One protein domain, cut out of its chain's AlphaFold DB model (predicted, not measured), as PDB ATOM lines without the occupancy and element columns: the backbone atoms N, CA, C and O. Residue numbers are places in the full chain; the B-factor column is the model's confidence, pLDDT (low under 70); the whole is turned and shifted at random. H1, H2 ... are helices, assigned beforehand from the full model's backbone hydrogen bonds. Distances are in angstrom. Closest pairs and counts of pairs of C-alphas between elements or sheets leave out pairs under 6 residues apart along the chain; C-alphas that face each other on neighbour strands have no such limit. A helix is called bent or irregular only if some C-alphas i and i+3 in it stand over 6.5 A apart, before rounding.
ATOM      1  N   ASN A  52     202.648 213.689 117.724       42.12
ATOM      2  CA  ASN A  52     201.939 214.955 117.468       42.12
ATOM      3  C   ASN A  52     202.361 216.112 118.385       42.12
ATOM      4  O   ASN A  52     201.986 217.249 118.123       42.12
ATOM      5  N   ILE A  53     203.154 215.860 119.430       48.12
ATOM      6  CA  ILE A  53     203.639 216.931 120.319       48.12
ATOM      7  C   ILE A  53     204.868 217.640 119.710       48.12
ATOM      8  O   ILE A  53     205.125 218.801 120.005       48.12
ATOM      9  N   GLU A  54     205.580 216.995 118.779       39.53
ATOM     10  CA  GLU A  54     206.808 217.525 118.161       39.53
ATOM     11  C   GLU A  54     206.574 218.362 116.882       39.53
ATOM     12  O   GLU A  54     207.525 218.899 116.320       39.53
ATOM     13  N   ARG A  55     205.321 218.550 116.428       38.69
ATOM     14  CA  ARG A  55     204.977 219.340 115.218       38.69
ATOM     15  C   ARG A  55     204.362 220.722 115.480       38.69
ATOM     16  O   ARG A  55     203.650 221.247 114.632       38.69
ATOM     17  N   MET A  56     204.659 221.349 116.616       40.47
ATOM     18  CA  MET A  56     204.476 222.803 116.779       40.47
ATOM     19  C   MET A  56     205.771 223.507 117.183       40.47
ATOM     20  O   MET A  56     205.748 224.566 117.804       40.47
ATOM     21  N   ILE A  57     206.911 223.009 116.695       46.28
ATOM     22  CA  ILE A  57     208.007 223.907 116.308       46.28
ATOM     23  C   ILE A  57     207.524 224.630 115.042       46.28
ATOM     24  O   ILE A  57     207.985 224.393 113.930       46.28
ATOM     25  N   VAL A  58     206.462 225.424 115.203       48.06
ATOM     26  CA  VAL A  58     206.050 226.399 114.212       48.06
ATOM     27  C   VAL A  58     207.245 227.322 114.133       48.06
ATOM     28  O   VAL A  58     207.686 227.848 115.161       48.06
ATOM     29  N   ASP A  59     207.751 227.488 112.921       48.31
ATOM     30  CA  ASP A  59     208.577 228.607 112.490       48.31
ATOM     31  C   ASP A  59     207.736 229.882 112.703       48.31
ATOM     32  O   ASP A  59     207.117 230.455 111.805       48.31
ATOM     33  N   SER A  60     207.501 230.175 113.980       55.91
ATOM     34  CA  SER A  60     206.420 231.009 114.462       55.91
ATOM     35  C   SER A  60     206.921 232.402 114.253       55.91
ATOM     36  O   SER A  60     207.741 232.907 115.010       55.91
ATOM     37  N   LYS A  61     206.457 232.995 113.158       63.28
ATOM     38  CA  LYS A  61     206.533 234.424 112.909       63.28
ATOM     39  C   LYS A  61     206.069 235.101 114.201       63.28
ATOM     40  O   LYS A  61     204.879 235.101 114.509       63.28
ATOM     41  N   ILE A  62     207.026 235.545 115.015       66.44
ATOM     42  CA  ILE A  62     206.752 236.105 116.332       66.44
ATOM     43  C   ILE A  62     205.961 237.373 116.076       66.44
ATOM     44  O   ILE A  62     206.474 238.320 115.478       66.44
ATOM     45  N   VAL A  63     204.704 237.370 116.495       78.88
ATOM     46  CA  VAL A  63     203.873 238.563 116.448       78.88
ATOM     47  C   VAL A  63     204.225 239.388 117.688       78.88
ATOM     48  O   VAL A  63     204.059 238.885 118.805       78.88
ATOM     49  N   PRO A  64     204.742 240.622 117.531       82.25
ATOM     50  CA  PRO A  64     204.986 241.513 118.658       82.25
ATOM     51  C   PRO A  64     203.730 241.643 119.517       82.25
ATOM     52  O   PRO A  64     202.617 241.651 118.995       82.25
ATOM     53  N   CYS A  65     203.905 241.734 120.833       84.81
ATOM     54  CA  CYS A  65     202.819 241.871 121.803       84.81
ATOM     55  C   CYS A  65     201.886 240.645 121.931       84.81
ATOM     56  O   CYS A  65     201.067 240.605 122.845       84.81
ATOM     57  N   LEU A  66     202.035 239.592 121.119       83.94
ATOM     58  CA  LEU A  66     201.229 238.368 121.223       83.94
ATOM     59  C   LEU A  66     201.910 237.312 122.111       83.94
ATOM     60  O   LEU A  66     202.068 236.148 121.736       83.94
ATOM     61  N   ARG A  67     202.357 237.730 123.300       82.31
ATOM     62  CA  ARG A  67     203.056 236.867 124.263       82.31
ATOM     63  C   ARG A  67     202.212 236.667 125.512       82.31
ATOM     64  O   ARG A  67     201.869 237.628 126.190       82.31
ATOM     65  N   GLY A  68     201.934 235.413 125.859       85.69
ATOM     66  CA  GLY A  68     201.249 235.074 127.105       85.69
ATOM     67  C   GLY A  68     202.083 235.428 128.341       85.69
ATOM     68  O   GLY A  68     203.297 235.217 128.367       85.69
ATOM     69  N   LEU A  69     201.421 235.936 129.382       87.75
ATOM     70  CA  LEU A  69     202.020 236.138 130.700       87.75
ATOM     71  C   LEU A  69     201.681 234.950 131.601       87.75
ATOM     72  O   LEU A  69     200.537 234.493 131.647       87.75
ATOM     73  N   LYS A  70     202.681 234.439 132.324       90.94
ATOM     74  CA  LYS A  70     202.482 233.339 133.271       90.94
ATOM     75  C   LYS A  70     201.636 233.831 134.447       90.94
ATOM     76  O   LYS A  70     201.904 234.886 135.010       90.94
ATOM     77  N   ASN A  71     200.619 233.066 134.831       90.31
ATOM     78  CA  ASN A  71     199.862 233.338 136.051       90.31
ATOM     79  C   ASN A  71     200.656 232.821 137.264       90.31
ATOM     80  O   ASN A  71     201.061 231.658 137.293       90.31
ATOM     81  N   HIS A  72     200.876 233.681 138.252       89.81
ATOM     82  CA  HIS A  72     201.569 233.387 139.508       89.81
ATOM     83  C   HIS A  72     200.614 233.114 140.689       89.81
ATOM     84  O   HIS A  72     201.046 233.120 141.837       89.81
ATOM     85  N   GLY A  73     199.340 232.822 140.404       91.50
ATOM     86  CA  GLY A  73     198.293 232.547 141.394       91.50
ATOM     87  C   GLY A  73     197.467 233.797 141.678       91.50
ATOM     88  O   GLY A  73     197.960 234.735 142.293       91.50
ATOM     89  N   ASN A  74     196.214 233.817 141.209       94.00
ATOM     90  CA  ASN A  74     195.321 234.982 141.266       94.00
ATOM     91  C   ASN A  74     195.935 236.264 140.671       94.00
ATOM     92  O   ASN A  74     195.655 237.344 141.158       94.00
ATOM     93  N   THR A  75     196.794 236.165 139.649       94.38
ATOM     94  CA  THR A  75     197.419 237.336 138.980       94.38
ATOM     95  C   THR A  75     196.889 237.569 137.566       94.38
ATOM     96  O   THR A  75     197.438 238.350 136.792       94.38
ATOM     97  N   ASP A  76     195.808 236.890 137.209       93.81
ATOM     98  CA  ASP A  76     195.101 237.042 135.939       93.81
ATOM     99  C   ASP A  76     194.586 238.472 135.722       93.81
ATOM    100  O   ASP A  76     194.671 238.986 134.603       93.81
ATOM    101  N   TYR A  77     194.166 239.160 136.789       96.19
ATOM    102  CA  TYR A  77     193.817 240.583 136.726       96.19
ATOM    103  C   TYR A  77     195.003 241.443 136.259       96.19
ATOM    104  O   TYR A  77     194.853 242.323 135.410       96.19
ATOM    105  N   PHE A  78     196.202 241.163 136.776       93.81
ATOM    106  CA  PHE A  78     197.418 241.890 136.427       93.81
ATOM    107  C   PHE A  78     197.843 241.565 134.996       93.81
ATOM    108  O   PHE A  78     198.150 242.469 134.220       93.81
ATOM    109  N   ASN A  79     197.782 240.287 134.618       93.12
ATOM    110  CA  ASN A  79     198.089 239.856 133.260       93.12
ATOM    111  C   ASN A  79     197.159 240.528 132.245       93.12
ATOM    112  O   ASN A  79     197.641 241.036 131.237       93.12
ATOM    113  N   THR A  80     195.858 240.598 132.532       96.12
ATOM    114  CA  THR A  80     194.873 241.270 131.671       96.12
ATOM    115  C   THR A  80     195.216 242.746 131.490       96.12
ATOM    116  O   THR A  80     195.281 243.230 130.361       96.12
ATOM    117  N   LEU A  81     195.520 243.455 132.583       96.38
ATOM    118  CA  LEU A  81     195.927 244.859 132.524       96.38
ATOM    119  C   LEU A  81     197.185 245.056 131.662       96.38
ATOM    120  O   LEU A  81     197.215 245.940 130.807       96.38
ATOM    121  N   MET A  82     198.205 244.220 131.859       95.12
ATOM    122  CA  MET A  82     199.457 244.309 131.107       95.12
ATOM    123  C   MET A  82     199.264 244.044 129.613       95.12
ATOM    124  O   MET A  82     199.854 244.754 128.804       95.12
ATOM    125  N   GLN A  83     198.415 243.083 129.239       93.94
ATOM    126  CA  GLN A  83     198.070 242.814 127.836       93.94
ATOM    127  C   GLN A  83     197.362 244.006 127.188       93.94
ATOM    128  O   GLN A  83     197.742 244.420 126.094       93.94
ATOM    129  N   CYS A  84     196.393 244.617 127.876       96.12
ATOM    130  CA  CYS A  84     195.690 245.799 127.368       96.12
ATOM    131  C   CYS A  84     196.634 246.989 127.154       96.12
ATOM    132  O   CYS A  84     196.554 247.675 126.136       96.12
ATOM    133  N   LEU A  85     197.541 247.231 128.103       95.69
ATOM    134  CA  LEU A  85     198.515 248.317 128.008       95.69
ATOM    135  C   LEU A  85     199.563 248.050 126.926       95.69
ATOM    136  O   LEU A  85     199.904 248.959 126.173       95.69
ATOM    137  N   ALA A  86     200.048 246.813 126.813       93.56
ATOM    138  CA  ALA A  86     200.989 246.432 125.769       93.56
ATOM    139  C   ALA A  86     200.364 246.526 124.371       93.56
ATOM    140  O   ALA A  86     201.053 246.952 123.452       93.56
ATOM    141  N   GLY A  87     199.077 246.196 124.221       92.94
ATOM    142  CA  GLY A  87     198.351 246.292 122.950       92.94
ATOM    143  C   GLY A  87     198.025 247.725 122.511       92.94
ATOM    144  O   GLY A  87     197.538 247.938 121.405       92.94
ATOM    145  N   CYS A  88     198.279 248.725 123.357       95.25
ATOM    146  CA  CYS A  88     198.130 250.126 122.990       95.25
ATOM    147  C   CYS A  88     199.392 250.617 122.259       95.25
ATOM    148  O   CYS A  88     200.284 251.178 122.893       95.25
ATOM    149  N   ASP A  89     199.441 250.469 120.931       90.50
ATOM    150  CA  ASP A  89     200.615 250.765 120.084       90.50
ATOM    151  C   ASP A  89     201.364 252.053 120.449       90.50
ATOM    152  O   ASP A  89     202.564 252.027 120.692       90.50
ATOM    153  N   ARG A  90     200.663 253.192 120.534       92.38
ATOM    154  CA  ARG A  90     201.297 254.493 120.832       92.38
ATOM    155  C   ARG A  90     201.886 254.555 122.236       92.38
ATOM    156  O   ARG A  90     202.885 255.231 122.463       92.38
ATOM    157  N   PHE A  91     201.230 253.900 123.185       93.12
ATOM    158  CA  PHE A  91     201.686 253.863 124.565       93.12
ATOM    159  C   PHE A  91     202.896 252.936 124.698       93.12
ATOM    160  O   PHE A  91     203.894 253.328 125.296       93.12
ATOM    161  N   ALA A  92     202.853 251.760 124.070       91.69
ATOM    162  CA  ALA A  92     204.002 250.872 123.987       91.69
ATOM    163  C   ALA A  92     205.186 251.554 123.282       91.69
ATOM    164  O   ALA A  92     206.278 251.584 123.836       91.69
ATOM    165  N   GLU A  93     204.975 252.191 122.130       89.44
ATOM    166  CA  GLU A  93     206.008 252.948 121.410       89.44
ATOM    167  C   GLU A  93     206.641 254.030 122.295       89.44
ATOM    168  O   GLU A  93     207.867 254.102 122.408       89.44
ATOM    169  N   PHE A  94     205.818 254.815 122.999       91.50
ATOM    170  CA  PHE A  94     206.306 255.803 123.958       91.50
ATOM    171  C   PHE A  94     207.218 255.167 125.017       91.50
ATOM    172  O   PHE A  94     208.280 255.712 125.313       91.50
ATOM    173  N   LEU A  95     206.855 254.004 125.560       90.88
ATOM    174  CA  LEU A  95     207.663 253.313 126.568       90.88
ATOM    175  C   LEU A  95     208.922 252.632 126.006       90.88
ATOM    176  O   LEU A  95     209.876 252.405 126.748       90.88
ATOM    177  N   LEU A  96     208.939 252.263 124.728       87.69
ATOM    178  CA  LEU A  96     210.048 251.511 124.136       87.69
ATOM    179  C   LEU A  96     211.116 252.416 123.518       87.69
ATOM    180  O   LEU A  96     212.298 252.069 123.588       87.69
ATOM    181  N   CYS A  97     210.708 253.552 122.946       85.75
ATOM    182  CA  CYS A  97     211.584 254.481 122.228       85.75
ATOM    183  C   CYS A  97     212.186 255.580 123.111       85.75
ATOM    184  O   CYS A  97     213.181 256.187 122.720       85.75
ATOM    185  N   ASN A  98     211.597 255.862 124.275       83.56
ATOM    186  CA  ASN A  98     212.151 256.850 125.194       83.56
ATOM    187  C   ASN A  98     213.169 256.207 126.134       83.56
ATOM    188  O   ASN A  98     212.959 255.118 126.671       83.56
ATOM    189  N   ASP A  99     214.273 256.916 126.348       76.12
ATOM    190  CA  ASP A  99     215.343 256.459 127.221       76.12
ATOM    191  C   ASP A  99     215.042 256.899 128.660       76.12
ATOM    192  O   ASP A  99     215.314 258.026 129.079       76.12
ATOM    193  N   PHE A 100     214.406 256.013 129.427       77.38
ATOM    194  CA  PHE A 100     213.984 256.288 130.804       77.38
ATOM    195  C   PHE A 100     215.133 256.178 131.827       77.38
ATOM    196  O   PHE A 100     214.877 255.927 133.004       77.38
ATOM    197  N   VAL A 101     216.387 256.410 131.415       59.59
ATOM    198  CA  VAL A 101     217.610 256.318 132.248       59.59
ATOM    199  C   VAL A 101     217.488 257.115 133.555       59.59
ATOM    200  O   VAL A 101     217.949 256.690 134.607       59.59
ATOM    201  N   ASN A 102     216.763 258.236 133.546       59.62
ATOM    202  CA  ASN A 102     216.568 259.056 134.748       59.62
ATOM    203  C   ASN A 102     215.528 258.503 135.744       59.62
ATOM    204  O   ASN A 102     215.376 259.048 136.840       59.62
ATOM    205  N   TYR A 103     214.828 257.416 135.409       65.00
ATOM    206  CA  TYR A 103     213.841 256.758 136.268       65.00
ATOM    207  C   TYR A 103     214.394 255.510 136.965       65.00
ATOM    208  O   TYR A 103     213.624 254.754 137.559       65.00
ATOM    209  N   GLU A 104     215.715 255.302 136.978       65.12
ATOM    210  CA  GLU A 104     216.373 254.160 137.639       65.12
ATOM    211  C   GLU A 104     215.909 253.925 139.087       65.12
ATOM    212  O   GLU A 104     215.794 252.782 139.529       65.12
ATOM    213  N   LYS A 105     215.544 254.989 139.812       78.44
ATOM    214  CA  LYS A 105     215.058 254.896 141.199       78.44
ATOM    215  C   LYS A 105     213.634 254.341 141.329       78.44
ATOM    216  O   LYS A 105     213.266 253.881 142.408       78.44
ATOM    217  N   ASN A 106     212.821 254.368 140.271       89.06
ATOM    218  CA  ASN A 106     211.461 253.835 140.299       89.06
ATOM    219  C   ASN A 106     211.440 252.380 139.811       89.06
ATOM    220  O   ASN A 106     211.228 252.086 138.634       89.06
ATOM    221  N   ILE A 107     211.640 251.459 140.755       88.75
ATOM    222  CA  ILE A 107     211.696 250.010 140.501       88.75
ATOM    223  C   ILE A 107     210.415 249.503 139.822       88.75
ATOM    224  O   ILE A 107     210.488 248.652 138.933       88.75
ATOM    225  N   ILE A 108     209.251 250.037 140.204       91.19
ATOM    226  CA  ILE A 108     207.956 249.627 139.647       91.19
ATOM    227  C   ILE A 108     207.876 250.028 138.176       91.19
ATOM    228  O   ILE A 108     207.615 249.181 137.324       91.19
ATOM    229  N   PHE A 109     208.160 251.295 137.870       91.31
ATOM    230  CA  PHE A 109     208.125 251.801 136.500       91.31
ATOM    231  C   PHE A 109     209.128 251.069 135.598       91.31
ATOM    232  O   PHE A 109     208.776 250.640 134.501       91.31
ATOM    233  N   ASN A 110     210.343 250.817 136.086       87.94
ATOM    234  CA  ASN A 110     211.343 250.069 135.325       87.94
ATOM    235  C   ASN A 110     210.917 248.621 135.061       87.94
ATOM    236  O   ASN A 110     211.117 248.108 133.962       87.94
ATOM    237  N   SER A 111     210.312 247.958 136.048       89.38
ATOM    238  CA  SER A 111     209.790 246.594 135.883       89.38
ATOM    239  C   SER A 111     208.636 246.556 134.882       89.38
ATOM    240  O   SER A 111     208.555 245.650 134.052       89.38
ATOM    241  N   PHE A 112     207.780 247.574 134.913       92.19
ATOM    242  CA  PHE A 112     206.687 247.747 133.969       92.19
ATOM    243  C   PHE A 112     207.190 247.922 132.529       92.19
ATOM    244  O   PHE A 112     206.816 247.134 131.660       92.19
ATOM    245  N   VAL A 113     208.110 248.864 132.283       91.38
ATOM    246  CA  VAL A 113     208.708 249.091 130.951       91.38
ATOM    247  C   VAL A 113     209.409 247.833 130.439       91.38
ATOM    248  O   VAL A 113     209.205 247.436 129.292       91.38
ATOM    249  N   LYS A 114     210.179 247.147 131.296       88.06
ATOM    250  CA  LYS A 114     210.816 245.865 130.948       88.06
ATOM    251  C   LYS A 114     209.794 244.802 130.554       88.06
ATOM    252  O   LYS A 114     210.026 244.074 129.597       88.06
ATOM    253  N   THR A 115     208.662 244.730 131.250       90.19
ATOM    254  CA  THR A 115     207.604 243.767 130.921       90.19
ATOM    255  C   THR A 115     207.005 244.060 129.546       90.19
ATOM    256  O   THR A 115     206.931 243.149 128.726       90.19
ATOM    257  N   ILE A 116     206.672 245.323 129.247       91.75
ATOM    258  CA  ILE A 116     206.191 245.734 127.914       91.75
ATOM    259  C   ILE A 116     207.227 245.390 126.834       91.75
ATOM    260  O   ILE A 116     206.889 244.793 125.813       91.75
ATOM    261  N   ARG A 117     208.507 245.672 127.085       88.81
ATOM    262  CA  ARG A 117     209.614 245.350 126.173       88.81
ATOM    263  C   ARG A 117     209.733 243.848 125.901       88.81
ATOM    264  O   ARG A 117     209.839 243.462 124.742       88.81
ATOM    265  N   CYS A 118     209.610 243.003 126.922       86.19
ATOM    266  CA  CYS A 118     209.602 241.542 126.773       86.19
ATOM    267  C   CYS A 118     208.378 240.993 126.020       86.19
ATOM    268  O   CYS A 118     208.427 239.871 125.506       86.19
ATOM    269  N   MET A 119     207.263 241.727 126.010       88.19
ATOM    270  CA  MET A 119     206.062 241.351 125.258       88.19
ATOM    271  C   MET A 119     206.186 241.732 123.784       88.19
ATOM    272  O   MET A 119     205.751 240.977 122.919       88.19
ATOM    273  N   TRP A 120     206.800 242.877 123.492       88.50
ATOM    274  CA  TRP A 120     206.988 243.374 122.129       88.50
ATOM    275  C   TRP A 120     208.169 242.734 121.404       88.50
ATOM    276  O   TRP A 120     208.115 242.540 120.192       88.50
ATOM    277  N   PHE A 121     209.210 242.357 122.141       84.31
ATOM    278  CA  PHE A 121     210.427 241.811 121.567       84.31
ATOM    279  C   PHE A 121     210.803 240.486 122.225       84.31
ATOM    280  O   PHE A 121     210.777 240.324 123.445       84.31
ATOM    281  N   ASN A 122     211.210 239.527 121.399       64.88
ATOM    282  CA  ASN A 122     211.549 238.180 121.841       64.88
ATOM    283  C   ASN A 122     213.027 238.040 122.236       64.88
ATOM    284  O   ASN A 122     213.688 237.106 121.796       64.88
ATOM    285  N   ASN A 123     213.573 238.982 123.013       55.41
ATOM    286  CA  ASN A 123     214.950 238.885 123.502       55.41
ATOM    287  C   ASN A 123     215.168 239.647 124.813       55.41
ATOM    288  O   ASN A 123     214.636 240.733 125.011       55.41
ATOM    289  N   ASN A 124     216.029 239.096 125.675       47.12
ATOM    290  CA  ASN A 124     216.517 239.765 126.888       47.12
ATOM    291  C   ASN A 124     217.537 240.890 126.581       47.12
ATOM    292  O   ASN A 124     217.959 241.581 127.503       47.12
ATOM    293  N   SER A 125     217.941 241.069 125.314       47.78
ATOM    294  CA  SER A 125     218.971 242.020 124.850       47.78
ATOM    295  C   SER A 125     218.439 243.044 123.834       47.78
ATOM    296  O   SER A 125     219.089 243.379 122.849       47.78
ATOM    297  N   THR A 126     217.220 243.524 124.044       47.25
ATOM    298  CA  THR A 126     216.464 244.453 123.179       47.25
ATOM    299  C   THR A 126     217.090 245.812 122.854       47.25
ATOM    300  O   THR A 126     216.459 246.604 122.159       47.25
ATOM    301  N   ASP A 127     218.307 246.093 123.302       46.72
ATOM    302  CA  ASP A 127     218.954 247.382 123.061       46.72
ATOM    303  C   ASP A 127     219.398 247.560 121.593       46.72
ATOM    304  O   ASP A 127     219.554 248.691 121.139       46.72
ATOM    305  N   GLU A 128     219.505 246.482 120.801       45.97
ATOM    306  CA  GLU A 128     219.865 246.568 119.371       45.97
ATOM    307  C   GLU A 128     218.700 246.976 118.450       45.97
ATOM    308  O   GLU A 128     218.926 247.586 117.407       45.97
ATOM    309  N   PHE A 129     217.440 246.696 118.807       43.53
ATOM    310  CA  PHE A 129     216.297 247.042 117.941       43.53
ATOM    311  C   PHE A 129     215.847 248.504 118.076       43.53
ATOM    312  O   PHE A 129     215.176 249.018 117.183       43.53
ATOM    313  N   CYS A 130     216.274 249.202 119.133       43.97
ATOM    314  CA  CYS A 130     216.090 250.647 119.291       43.97
ATOM    315  C   CYS A 130     217.229 251.451 118.639       43.97
ATOM    316  O   CYS A 130     217.633 252.496 119.158       43.97
ATOM    317  N   HIS A 131     217.759 250.999 117.495       37.84
ATOM    318  CA  HIS A 131     218.654 251.835 116.702       37.84
ATOM    319  C   HIS A 131     217.921 253.117 116.295       37.84
ATOM    320  O   HIS A 131     217.026 253.113 115.451       37.84
ATOM    321  N   LYS A 132     218.321 254.195 116.979       39.81
ATOM    322  CA  LYS A 132     217.949 255.599 116.804       39.81
ATOM    323  C   LYS A 132     217.473 255.887 115.381       39.81
ATOM    324  O   LYS A 132     218.278 255.947 114.453       39.81
ATOM    325  N   THR A 133     216.178 256.142 115.232       31.16
ATOM    326  CA  THR A 133     215.696 257.030 114.175       31.16
ATOM    327  C   THR A 133     216.270 258.412 114.469       31.16
ATOM    328  O   THR A 133     215.748 259.130 115.321       31.16
ATOM    329  N   VAL A 134     217.417 258.693 113.846       33.66
ATOM    330  CA  VAL A 134     218.019 260.029 113.728       33.66
ATOM    331  C   VAL A 134     217.056 260.953 112.994       33.66
ATOM    332  O   VAL A 134     216.440 260.483 112.009       33.66
TER     333      VAL A 134
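Overview. This is residues 52 to 134 of the 134 residues of the protein "Hypothetical protein" of Meloidogyne enterolobii (UniProt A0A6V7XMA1). A loose cluster of helices in which the longest helix, H4, meets an L made by H1 and H2: H1 and H2 turn a corner at their tight link, H2 packs on residues 113 to 117 of H4 and H1 on residues 116 to 120 of H4, while the four-residue H3 lies near H4, closest at Asn 110. A long tail without a named element leads in, and its residues 52 to 61 stick out as an arm that makes much of the length; a second stretch without a named element, residues 121 to 134, follows H4. The printed part has 83 residues with four named helices, H1, H2, H3 and H4 in that order, and no named strand; the class is all helix, with under half of the residues, 38 of 83, in named elements. The whole is loose, with a radius of gyration of the C-alphas of 14.8 A, and the C-alphas span 49 by 36 by 21 A along their three main axes.

Along the chain. H4, the longest helix, has residues 107 to 120 and measures 20.1 A from first to last C-alpha; it begins with C-alpha 107 at (211.696, 250.010, 140.501) and ends with C-alpha 120 at (206.988, 243.374, 122.129). H1 has residues 76 to 86 and measures 15.0 A, beginning with C-alpha 76 at (195.101, 237.042, 135.939). H2 has residues 89 to 97 and measures 11.8 A. H3, the short helix of residues 100 to 103, measures 5.5 A. None of the four helices is bent or irregular.

Arrangement. H4 touches H2 with residues 113 to 117 alone, and the closest C-alphas of the two, those of Leu 95 and Val 113, are 6.2 A apart. Their lines stand at a steep tilt of 66 degrees, and they run opposite ways. H4 touches H1 with residues 116 to 120 alone, and here the closest C-alphas, those of Ala 86 and Ile 116, are 5.7 A apart. The lines of H1 and H4 are about perpendicular at 71 degrees, but only just more than a steep tilt. H1 and H2 touch only at the corner by their link, and only just, with 3 pairs of C-alphas within 8 A; the closest are those of Ala 86 and Ala 92, 5.7 A apart. Their lines are about perpendicular at 81 degrees. H3 is close to H4 but not clearly touching it, with the closest C-alphas, those of Tyr 103 and Asn 110, 7.2 A apart. H1 and H3 are apart, and so are H2 and H3. In H1, H2 and H4 every pair of O of residue i and N of residue i+4 is within hydrogen-bond range; H3 is too short for such a pair, and its one pair of O of residue i and N of residue i+3 is within range.

Size, cuts and confidence. The two C-alphas farthest apart are those of Asn 52 and Asn 102, 49.6 A. The printed part has no cut and ends at Val 134, the chain's last residue. The links H1 to H2, H2 to H3 and H3 to H4 are tight. Residues 52 to 75 and 121 to 134 are the long stretches with no named element. Residues 52 to 61, 72 to 77 and 102 to 108 stand free; of these, 76 and 77 belong to H1, 102 and 103 to H3, and 107 and 108 to H4. Without them the body has 60 residues, spans 37 by 22 by 19 A and has a radius of gyration of 11.3 A. The mean pLDDT of the printed part is 75.9, and 28 residues are under 70, namely 52 to 62, 101 to 104 and 122 to 134. The mean is 95 for H1, 90 for H2 and for H4, and 65 for H3.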